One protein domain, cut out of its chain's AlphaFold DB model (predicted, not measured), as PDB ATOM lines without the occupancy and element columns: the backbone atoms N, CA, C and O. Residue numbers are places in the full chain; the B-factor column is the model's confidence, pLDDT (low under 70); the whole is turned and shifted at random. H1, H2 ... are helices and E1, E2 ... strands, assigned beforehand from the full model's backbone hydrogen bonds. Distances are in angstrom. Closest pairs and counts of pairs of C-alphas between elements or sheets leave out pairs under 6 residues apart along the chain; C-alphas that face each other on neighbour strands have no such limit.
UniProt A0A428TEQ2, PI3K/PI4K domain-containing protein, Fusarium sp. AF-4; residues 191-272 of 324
ATOM      1  N   GLY A 191     176.517 409.836 253.928       58.53
ATOM      2  CA  GLY A 191     177.053 409.602 252.592       58.53
ATOM      3  C   GLY A 191     175.926 409.425 251.570       58.53
ATOM      4  O   GLY A 191     174.781 409.122 251.912       58.53
ATOM      5  N   GLU A 192     176.250 409.620 250.295       70.88
ATOM      6  CA  GLU A 192     175.361 409.275 249.197       70.88
ATOM      7  C   GLU A 192     174.906 407.813 249.357       70.88
ATOM      8  O   GLU A 192     175.708 406.913 249.626       70.88
ATOM      9  N   ALA A 193     173.607 407.558 249.194       79.44
ATOM     10  CA  ALA A 193     173.088 406.198 249.253       79.44
ATOM     11  C   ALA A 193     173.787 405.317 248.202       79.44
ATOM     12  O   ALA A 193     174.035 405.763 247.078       79.44
ATOM     13  N   TRP A 194     174.059 404.049 248.532       84.44
ATOM     14  CA  TRP A 194     174.740 403.119 247.621       84.44
ATOM     15  C   TRP A 194     174.100 403.055 246.226       84.44
ATOM     16  O   TRP A 194     174.808 403.074 245.220       84.44
ATOM     17  N   GLU A 195     172.769 403.066 246.151       87.06
ATOM     18  CA  GLU A 195     172.039 403.079 244.878       87.06
ATOM     19  C   GLU A 195     172.294 404.357 244.066       87.06
ATOM     20  O   GLU A 195     172.480 404.295 242.851       87.06
ATOM     21  N   ALA A 196     172.390 405.514 244.728       87.19
ATOM     22  CA  ALA A 196     172.733 406.773 244.068       87.19
ATOM     23  C   ALA A 196     174.179 406.752 243.544       87.19
ATOM     24  O   ALA A 196     174.418 407.136 242.396       87.19
ATOM     25  N   LYS A 197     175.125 406.226 244.337       86.12
ATOM     26  CA  LYS A 197     176.525 406.022 243.922       86.12
ATOM     27  C   LYS A 197     176.618 405.118 242.699       86.12
ATOM     28  O   LYS A 197     177.278 405.457 241.714       86.12
ATOM     29  N   LYS A 198     175.937 403.974 242.754       90.62
ATOM     30  CA  LYS A 198     175.898 402.977 241.685       90.62
ATOM     31  C   LYS A 198     175.322 403.565 240.403       90.62
ATOM     32  O   LYS A 198     175.945 403.433 239.353       90.62
ATOM     33  N   GLU A 199     174.206 404.282 240.485       91.19
ATOM     34  CA  GLU A 199     173.575 404.918 239.326       91.19
ATOM     35  C   GLU A 199     174.432 406.047 238.735       91.19
ATOM     36  O   GLU A 199     174.568 406.163 237.516       91.19
ATOM     37  N   ARG A 200     175.065 406.863 239.583       92.56
ATOM     38  CA  ARG A 200     175.986 407.920 239.151       92.56
ATOM     39  C   ARG A 200     177.177 407.349 238.381       92.56
ATOM     40  O   ARG A 200     177.508 407.865 237.316       92.56
ATOM     41  N   ILE A 201     177.783 406.273 238.887       91.94
ATOM     42  CA  ILE A 201     178.893 405.579 238.218       91.94
ATOM     43  C   ILE A 201     178.410 404.878 236.946       91.94
ATOM     44  O   ILE A 201     179.109 404.903 235.936       91.94
ATOM     45  N   ARG A 202     177.204 404.300 236.944       95.25
ATOM     46  CA  ARG A 202     176.614 403.702 235.740       95.25
ATOM     47  C   ARG A 202     176.498 404.729 234.619       95.25
ATOM     48  O   ARG A 202     176.927 404.456 233.506       95.25
ATOM     49  N   LYS A 203     175.971 405.922 234.912       94.88
ATOM     50  CA  LYS A 203     175.799 407.001 233.925       94.88
ATOM     51  C   LYS A 203     177.118 407.482 233.319       94.88
ATOM     52  O   LYS A 203     177.136 407.829 232.144       94.88
ATOM     53  N   SER A 204     178.199 407.517 234.099       94.38
ATOM     54  CA  SER A 204     179.524 407.920 233.606       94.38
ATOM     55  C   SER A 204     180.343 406.765 233.026       94.38
ATOM     56  O   SER A 204     181.367 407.000 232.385       94.38
ATOM     57  N   SER A 205     179.923 405.516 233.239       95.50
ATOM     58  CA  SER A 205     180.636 404.342 232.754       95.50
ATOM     59  C   SER A 205     180.432 404.163 231.245       95.50
ATOM     60  O   SER A 205     179.287 404.087 230.793       95.50
ATOM     61  N   PRO A 206     181.506 403.939 230.465       96.75
ATOM     62  CA  PRO A 206     181.404 403.530 229.059       96.75
ATOM     63  C   PRO A 206     180.577 402.253 228.844       96.75
ATOM     64  O   PRO A 206     180.112 401.983 227.739       96.75
ATOM     65  N   TYR A 207     180.398 401.462 229.904       96.44
ATOM     66  CA  TYR A 207     179.697 400.183 229.909       96.44
ATOM     67  C   TYR A 207     178.317 400.243 230.575       96.44
ATOM     68  O   TYR A 207     177.620 399.232 230.626       96.44
ATOM     69  N   GLY A 208     177.894 401.404 231.089       95.50
ATOM     70  CA  GLY A 208     176.669 401.528 231.888       95.50
ATOM     71  C   GLY A 208     175.361 401.314 231.122       95.50
ATOM     72  O   GLY A 208     174.292 401.210 231.730       95.50
ATOM     73  N   TRP A 209     175.436 401.248 229.793       95.75
ATOM     74  CA  TRP A 209     174.328 400.901 228.905       95.75
ATOM     75  C   TRP A 209     174.068 399.387 228.834       95.75
ATOM     76  O   TRP A 209     173.007 398.975 228.364       95.75
ATOM     77  N   MET A 210     175.008 398.544 229.281       96.69
ATOM     78  CA  MET A 210     174.837 397.092 229.248       96.69
ATOM     79  C   MET A 210     173.785 396.645 230.270       96.69
ATOM     80  O   MET A 210     173.815 397.044 231.432       96.69
ATOM     81  N   LYS A 211     172.867 395.765 229.853       94.62
ATOM     82  CA  LYS A 211     171.753 395.286 230.697       94.62
ATOM     83  C   LYS A 211     172.208 394.512 231.940       94.62
ATOM     84  O   LYS A 211     171.479 394.460 232.920       94.62
ATOM     85  N   ASN A 212     173.383 393.894 231.876       95.56
ATOM     86  CA  ASN A 212     174.010 393.132 232.956       95.56
ATOM     87  C   ASN A 212     175.114 393.922 233.676       95.56
ATOM     88  O   ASN A 212     175.939 393.320 234.360       95.56
ATOM     89  N   TRP A 213     175.177 395.244 233.491       96.31
ATOM     90  CA  TRP A 213     176.123 396.078 234.219       96.31
ATOM     91  C   TRP A 213     175.796 396.069 235.714       96.31
ATOM     92  O   TRP A 213     174.644 396.256 236.111       96.31
ATOM     93  N   ASP A 214     176.820 395.888 236.540       94.50
ATOM     94  CA  ASP A 214     176.707 395.939 237.991       94.50
ATOM     95  C   ASP A 214     177.952 396.599 238.598       94.50
ATOM     96  O   ASP A 214     179.019 396.644 237.978       94.50
ATOM     97  N   LEU A 215     177.808 397.106 239.819       92.12
ATOM     98  CA  LEU A 215     178.882 397.693 240.602       92.12
ATOM     99  C   LEU A 215     179.024 396.924 241.910       92.12
ATOM    100  O   LEU A 215     178.067 396.793 242.670       92.12
ATOM    101  N   VAL A 216     180.245 396.482 242.193       91.12
ATOM    102  CA  VAL A 216     180.610 395.814 243.444       91.12
ATOM    103  C   VAL A 216     181.697 396.635 244.128       91.12
ATOM    104  O   VAL A 216     182.600 397.145 243.466       91.12
ATOM    105  N   SER A 217     181.606 396.769 245.450       89.19
ATOM    106  CA  SER A 217     182.611 397.445 246.271       89.19
ATOM    107  C   SER A 217     183.338 396.440 247.161       89.19
ATOM    108  O   SER A 217     182.737 395.533 247.744       89.19
ATOM    109  N   VAL A 218     184.662 396.578 247.211       92.56
ATOM    110  CA  VAL A 218     185.581 395.625 247.836       92.56
ATOM    111  C   VAL A 218     186.710 396.394 248.514       92.56
ATOM    112  O   VAL A 218     187.278 397.313 247.928       92.56
ATOM    113  N   ILE A 219     187.066 395.984 249.728       90.88
ATOM    114  CA  ILE A 219     188.285 396.405 250.417       90.88
ATOM    115  C   ILE A 219     189.391 395.411 250.079       90.88
ATOM    116  O   ILE A 219     189.247 394.205 250.287       90.88
ATOM    117  N   VAL A 220     190.513 395.928 249.587       93.44
ATOM    118  CA  VAL A 220     191.737 395.151 249.381       93.44
ATOM    119  C   VAL A 220     192.550 395.199 250.668       93.44
ATOM    120  O   VAL A 220     192.931 396.280 251.113       93.44
ATOM    121  N   LYS A 221     192.822 394.039 251.268       93.06
ATOM    122  CA  LYS A 221     193.717 393.923 252.422       93.06
ATOM    123  C   LYS A 221     195.015 393.241 252.003       93.06
ATOM    124  O   LYS A 221     194.999 392.171 251.396       93.06
ATOM    125  N   THR A 222     196.134 393.863 252.357       94.62
ATOM    126  CA  THR A 222     197.497 393.363 252.132       94.62
ATOM    127  C   THR A 222     198.266 393.359 253.448       94.62
ATOM    128  O   THR A 222     198.076 394.256 254.264       94.62
ATOM    129  N   GLY A 223     199.147 392.380 253.643       91.88
ATOM    130  CA  GLY A 223     199.886 392.182 254.893       91.88
ATOM    131  C   GLY A 223     199.073 391.517 256.011       91.88
ATOM    132  O   GLY A 223     199.539 391.484 257.144       91.88
ATOM    133  N   ALA A 224     197.879 390.993 255.711       89.56
ATOM    134  CA  ALA A 224     196.992 390.361 256.684       89.56
ATOM    135  C   ALA A 224     196.461 389.028 256.152       89.56
ATOM    136  O   ALA A 224     196.012 388.941 255.008       89.56
ATOM    137  N   ASP A 225     196.502 388.005 256.998       94.00
ATOM    138  CA  ASP A 225     195.877 386.713 256.737       94.00
ATOM    139  C   ASP A 225     194.378 386.797 257.047       94.00
ATOM    140  O   ASP A 225     194.006 387.046 258.189       94.00
ATOM    141  N   LEU A 226     193.528 386.587 256.036       95.88
ATOM    142  CA  LEU A 226     192.067 386.677 256.172       95.88
ATOM    143  C   LEU A 226     191.381 385.323 256.398       95.88
ATOM    144  O   LEU A 226     190.154 385.229 256.314       95.88
ATOM    145  N   ARG A 227     192.143 384.241 256.616       96.31
ATOM    146  CA  ARG A 227     191.573 382.894 256.794       96.31
ATOM    147  C   ARG A 227     190.660 382.809 258.015       96.31
ATOM    148  O   ARG A 227     189.645 382.117 257.957       96.31
ATOM    149  N   GLN A 228     190.983 383.528 259.092       95.75
ATOM    150  CA  GLN A 228     190.159 383.551 260.301       95.75
ATOM    151  C   GLN A 228     188.821 384.250 260.050       95.75
ATOM    152  O   GLN A 228     187.766 383.699 260.359       95.75
ATOM    153  N   GLU A 229     188.837 385.423 259.421       94.56
ATOM    154  CA  GLU A 229     187.623 386.162 259.087       94.56
ATOM    155  C   GLU A 229     186.773 385.411 258.060       94.56
ATOM    156  O   GLU A 229     185.545 385.392 258.168       94.56
ATOM    157  N   ALA A 230     187.406 384.749 257.084       94.88
ATOM    158  CA  ALA A 230     186.710 383.906 256.118       94.88
ATOM    159  C   ALA A 230     185.970 382.754 256.813       94.88
ATOM    160  O   ALA A 230     184.799 382.512 256.510       94.88
ATOM    161  N   PHE A 231     186.615 382.086 257.773       96.12
ATOM    162  CA  PHE A 231     185.978 381.050 258.587       96.12
ATOM    163  C   PHE A 231     184.831 381.612 259.438       96.12
ATOM    164  O   PHE A 231     183.740 381.046 259.448       96.12
ATOM    165  N   ALA A 232     185.026 382.767 260.080       95.44
ATOM    166  CA  ALA A 232     183.972 383.426 260.848       95.44
ATOM    167  C   ALA A 232     182.739 383.743 259.981       95.44
ATOM    168  O   ALA A 232     181.611 383.469 260.385       95.44
ATOM    169  N   CYS A 233     182.933 384.237 258.754       94.81
ATOM    170  CA  CYS A 233     181.831 384.503 257.825       94.81
ATOM    171  C   CYS A 233     181.080 383.229 257.410       94.81
ATOM    172  O   CYS A 233     179.865 383.274 257.210       94.81
ATOM    173  N   GLN A 234     181.774 382.093 257.287       94.88
ATOM    174  CA  GLN A 234     181.132 380.799 257.033       94.88
ATOM    175  C   GLN A 234     180.301 380.346 258.236       94.88
ATOM    176  O   GLN A 234     179.169 379.905 258.055       94.88
ATOM    177  N   LEU A 235     180.826 380.495 259.453       95.88
ATOM    178  CA  LEU A 235     180.099 380.146 260.672       95.88
ATOM    179  C   LEU A 235     178.830 380.993 260.830       95.88
ATOM    180  O   LEU A 235     177.759 380.453 261.090       95.88
ATOM    181  N   ILE A 236     178.934 382.302 260.598       94.81
ATOM    182  CA  ILE A 236     177.791 383.222 260.616       94.81
ATOM    183  C   ILE A 236     176.716 382.788 259.604       94.81
ATOM    184  O   ILE A 236     175.529 382.801 259.926       94.81
ATOM    185  N   ASP A 237     177.111 382.365 258.400       94.56
ATOM    186  CA  ASP A 237     176.184 381.877 257.370       94.56
ATOM    187  C   ASP A 237     175.474 380.575 257.779       94.56
ATOM    188  O   ASP A 237     174.297 380.387 257.472       94.56
ATOM    189  N   VAL A 238     176.162 379.688 258.503       96.00
ATOM    190  CA  VAL A 238     175.556 378.476 259.074       96.00
ATOM    191  C   VAL A 238     174.553 378.835 260.171       96.00
ATOM    192  O   VAL A 238     173.426 378.352 260.123       96.00
ATOM    193  N   CYS A 239     174.910 379.716 261.110       96.12
ATOM    194  CA  CYS A 239     173.988 380.171 262.158       96.12
ATOM    195  C   CYS A 239     172.733 380.824 261.570       96.12
ATOM    196  O   CYS A 239     171.622 380.504 261.985       96.12
ATOM    197  N   HIS A 240     172.902 381.679 260.557       95.75
ATOM    198  CA  HIS A 240     171.788 382.309 259.857       95.75
ATOM    199  C   HIS A 240     170.839 381.277 259.233       95.75
ATOM    200  O   HIS A 240     169.628 381.388 259.404       95.75
ATOM    201  N   LYS A 241     171.365 380.236 258.570       95.88
ATOM    202  CA  LYS A 241     170.536 379.137 258.041       95.88
ATOM    203  C   LYS A 241     169.762 378.428 259.151       95.88
ATOM    204  O   LYS A 241     168.564 378.234 259.006       95.88
ATOM    205  N   THR A 242     170.413 378.126 260.274       97.19
ATOM    206  CA  THR A 242     169.756 377.501 261.429       97.19
ATOM    207  C   THR A 242     168.613 378.358 261.977       97.19
ATOM    208  O   THR A 242     167.554 377.822 262.290       97.19
ATOM    209  N   TRP A 243     168.792 379.680 262.087       97.06
ATOM    210  CA  TRP A 243     167.722 380.577 262.540       97.06
ATOM    211  C   TRP A 243     166.549 380.617 261.564       97.06
ATOM    212  O   TRP A 243     165.406 380.511 262.001       97.06
ATOM    213  N   VAL A 244     166.825 380.676 260.259       96.00
ATOM    214  CA  VAL A 244     165.787 380.607 259.219       96.00
ATOM    215  C   VAL A 244     165.011 379.289 259.302       96.00
ATOM    216  O   VAL A 244     163.781 379.314 259.315       96.00
ATOM    217  N   ASP A 245     165.706 378.157 259.419       97.38
ATOM    218  CA  ASP A 245     165.089 376.827 259.510       97.38
ATOM    219  C   ASP A 245     164.246 376.671 260.787       97.38
ATOM    220  O   ASP A 245     163.195 376.029 260.773       97.38
ATOM    221  N   ALA A 246     164.675 377.295 261.886       97.62
ATOM    222  CA  ALA A 246     163.951 377.320 263.153       97.62
ATOM    223  C   ALA A 246     162.814 378.362 263.202       97.62
ATOM    224  O   ALA A 246     162.101 378.433 264.202       97.62
ATOM    225  N   GLY A 247     162.636 379.179 262.156       97.00
ATOM    226  CA  GLY A 247     161.648 380.261 262.132       97.00
ATOM    227  C   GLY A 247     161.940 381.389 263.127       97.00
ATOM    228  O   GLY A 247     161.011 382.060 263.575       97.00
ATOM    229  N   ILE A 248     163.209 381.577 263.493       96.94
ATOM    230  CA  ILE A 248     163.671 382.629 264.400       96.94
ATOM    231  C   ILE A 248     164.012 383.867 263.569       96.94
ATOM    232  O   ILE A 248     164.853 383.814 262.671       96.94
ATOM    233  N   ASP A 249     163.370 384.988 263.891       92.44
ATOM    234  CA  ASP A 249     163.547 386.257 263.185       92.44
ATOM    235  C   ASP A 249     164.803 386.993 263.678       92.44
ATOM    236  O   ASP A 249     164.745 387.881 264.524       92.44
ATOM    237  N   VAL A 250     165.970 386.551 263.203       93.25
ATOM    238  CA  VAL A 250     167.260 387.211 263.451       93.25
ATOM    239  C   VAL A 250     167.830 387.700 262.132       93.25
ATOM    240  O   VAL A 250     168.043 386.927 261.194       93.25
ATOM    241  N   TRP A 251     168.143 388.992 262.077       91.31
ATOM    242  CA  TRP A 251     168.733 389.601 260.898       91.31
ATOM    243  C   TRP A 251     170.262 389.533 260.922       91.31
ATOM    244  O   TRP A 251     170.911 389.955 261.877       91.31
ATOM    245  N   VAL A 252     170.854 389.051 259.827       92.38
ATOM    246  CA  VAL A 252     172.305 389.074 259.617       92.38
ATOM    247  C   VAL A 252     172.640 389.499 258.200       92.38
ATOM    248  O   VAL A 252     172.109 388.974 257.220       92.38
ATOM    249  N   LYS A 253     173.627 390.390 258.072       89.12
ATOM    250  CA  LYS A 253     174.238 390.723 256.788       89.12
ATOM    251  C   LYS A 253     175.561 389.986 256.600       89.12
ATOM    252  O   LYS A 253     176.578 390.340 257.189       89.12
ATOM    253  N   ARG A 254     175.563 388.991 255.713       87.94
ATOM    254  CA  ARG A 254     176.786 388.288 255.308       87.94
ATOM    255  C   ARG A 254     177.656 389.171 254.408       87.94
ATOM    256  O   ARG A 254     177.168 389.678 253.397       87.94
ATOM    257  N   MET A 255     178.943 389.272 254.731       90.56
ATOM    258  CA  MET A 255     179.985 389.781 253.831       90.56
ATOM    259  C   MET A 255     180.785 388.618 253.239       90.56
ATOM    260  O   MET A 255     181.030 387.620 253.919       90.56
ATOM    261  N   ARG A 256     181.185 388.719 251.969       93.81
ATOM    262  CA  ARG A 256     182.069 387.730 251.339       93.81
ATOM    263  C   ARG A 256     183.532 388.090 251.551       93.81
ATOM    264  O   ARG A 256     183.935 389.234 251.361       93.81
ATOM    265  N   ILE A 257     184.327 387.077 251.876       95.56
ATOM    266  CA  ILE A 257     185.779 387.185 251.988       95.56
ATOM    267  C   ILE A 257     186.403 386.225 250.988       95.56
ATOM    268  O   ILE A 257     186.055 385.045 250.946       95.56
ATOM    269  N   LEU A 258     187.320 386.748 250.181       96.12
ATOM    270  CA  LEU A 258     188.127 385.974 249.250       96.12
ATOM    271  C   LEU A 258     189.590 386.073 249.676       96.12
ATOM    272  O   LEU A 258     190.225 387.114 249.514       96.12
ATOM    273  N   VAL A 259     190.123 384.976 250.207       96.88
ATOM    274  CA  VAL A 259     191.551 384.843 250.505       96.88
ATOM    275  C   VAL A 259     192.288 384.629 249.185       96.88
ATOM    276  O   VAL A 259     191.994 383.674 248.467       96.88
ATOM    277  N   THR A 260     193.212 385.525 248.842       96.25
ATOM    278  CA  THR A 260     193.975 385.453 247.582       96.25
ATOM    279  C   THR A 260     195.409 384.972 247.785       96.25
ATOM    280  O   THR A 260     196.035 384.514 246.833       96.25
ATOM    281  N   GLY A 261     195.923 385.043 249.012       94.31
ATOM    282  CA  GLY A 261     197.251 384.578 249.393       94.31
ATOM    283  C   GLY A 261     197.385 384.476 250.912       94.31
ATOM    284  O   GLY A 261     196.431 384.731 251.641       94.31
ATOM    285  N   GLU A 262     198.576 384.121 251.393       95.00
ATOM    286  CA  GLU A 262     198.849 383.976 252.832       95.00
ATOM    287  C   GLU A 262     198.675 385.289 253.612       95.00
ATOM    288  O   GLU A 262     198.243 385.275 254.759       95.00
ATOM    289  N   SER A 263     198.969 386.426 252.981       95.31
ATOM    290  CA  SER A 263     198.882 387.759 253.588       95.31
ATOM    291  C   SER A 263     198.074 388.741 252.736       95.31
ATOM    292  O   SER A 263     198.282 389.954 252.798       95.31
ATOM    293  N   SER A 264     197.161 388.241 251.901       95.69
ATOM    294  CA  SER A 264     196.329 389.095 251.057       95.69
ATOM    295  C   SER A 264     194.933 388.533 250.840       95.69
ATOM    296  O   SER A 264     194.725 387.323 250.721       95.69
ATOM    297  N   GLY A 265     193.970 389.436 250.690       96.31
ATOM    298  CA  GLY A 265     192.630 389.066 250.276       96.31
ATOM    299  C   GLY A 265     191.716 390.256 250.045       96.31
ATOM    300  O   GLY A 265     192.097 391.422 250.178       96.31
ATOM    301  N   LEU A 266     190.492 389.928 249.664       96.00
ATOM    302  CA  LEU A 266     189.435 390.861 249.324       96.00
ATOM    303  C   LEU A 266     188.268 390.675 250.290       96.00
ATOM    304  O   LEU A 266     187.850 389.547 250.553       96.00
ATOM    305  N   VAL A 267     187.724 391.782 250.783       94.38
ATOM    306  CA  VAL A 267     186.543 391.798 251.650       94.38
ATOM    307  C   VAL A 267     185.453 392.603 250.963       94.38
ATOM    308  O   VAL A 267     185.646 393.775 250.652       94.38
ATOM    309  N   GLU A 268     184.308 391.983 250.708       93.06
ATOM    310  CA  GLU A 268     183.125 392.689 250.226       93.06
ATOM    311  C   GLU A 268     182.673 393.721 251.259       93.06
ATOM    312  O   GLU A 268     182.560 393.432 252.451       93.06
ATOM    313  N   THR A 269     182.398 394.939 250.805       90.31
ATOM    314  CA  THR A 269     181.981 396.012 251.705       90.31
ATOM    315  C   THR A 269     180.512 395.905 252.086       90.31
ATOM    316  O   THR A 269     179.665 395.679 251.220       90.31
ATOM    317  N   ILE A 270     180.187 396.200 253.348       87.88
ATOM    318  CA  ILE A 270     178.808 396.486 253.751       87.88
ATOM    319  C   ILE A 270     178.439 397.886 253.260       87.88
ATOM    320  O   ILE A 270     178.885 398.899 253.793       87.88
ATOM    321  N   THR A 271     177.643 397.930 252.199       85.44
ATOM    322  CA  THR A 271     177.172 399.171 251.581       85.44
ATOM    323  C   THR A 271     176.207 399.906 252.507       85.44
ATOM    324  O   THR A 271     175.368 399.265 253.142       85.44
ATOM    325  N   SER A 272     176.290 401.237 252.546       78.56
ATOM    326  CA  SER A 272     175.458 402.091 253.415       78.56
ATOM    327  C   SER A 272     175.629 401.826 254.923       78.56
ATOM    328  O   SER A 272     174.745 402.156 255.708       78.56
TER     329      SER A 272
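This is residues 191 to 272 of the 324 residues of the protein "PI3K/PI4K domain-containing protein" of Fusarium sp. AF-4 (UniProt A0A428TEQ2). A small, open sheet of three strands has the first part of one long helix, H2, over one face near its edge strand E2, while H2's later part runs on past the sheet; a second helix, H1, is well away from the sheet at the far end of a long link. The 82 printed residues hold H1, E1, H2, E2 and E3 in that order, a mixed class of helices and strands, with an antiparallel sheet in the order E1, E3, E2. The whole is loose, with a radius of gyration of the C-alphas of 16.4 A and spans of 43 by 38 by 26 A.

Start at the inner strand E3, residues 264 to 268. On one side is E1, residues 218 to 222, antiparallel at 161 degrees; look for N 219 and O 267, 2.8 A apart, within hydrogen-bond range. On the other side is E2, residues 257 to 261, antiparallel at 165 degrees, with N 266 and O 258 within hydrogen-bond range at 2.8 A; E2 and E3 form a hairpin. H2, residues 227 to 245, is on the sheet at a height of 9.3 A, over E2 and along the strands, at 25 degrees to E2 on the local plane. Its closest C-alphas to E2 are those of Ala 230 and Ile 257, 5.4 A. These are two layers, a helix on one face of a sheet. E1, H2 and E2 make a split strand-helix-strand unit, two strands running the same way with E3 between them, its crossover right-handed. H1, residues 194 to 204, is not on the sheet and is apart from H2. In H1 and H2 every O i to N i+4 pair is within hydrogen-bond range.

Find C-alpha 194 at (174.740, 403.119, 247.621), where H1 begins its 15.6 A. H2 runs 27.3 A, from C-alpha 227 at (191.573, 382.894, 256.794). E1 measures 12.9 A, E2 12.0 A and E3 13.7 A, ending at C-alpha 268 at (183.125, 392.689, 250.226).

The C-alphas farthest apart, Pro 206 and Ala 246, are 46.4 A from each other. The printed part has no cut; the links H1 to E1 and H2 to E2 are long. Of the printed residues of this model, one is under pLDDT 70, namely residue 191, and the mean pLDDT of the printed part is 92.7.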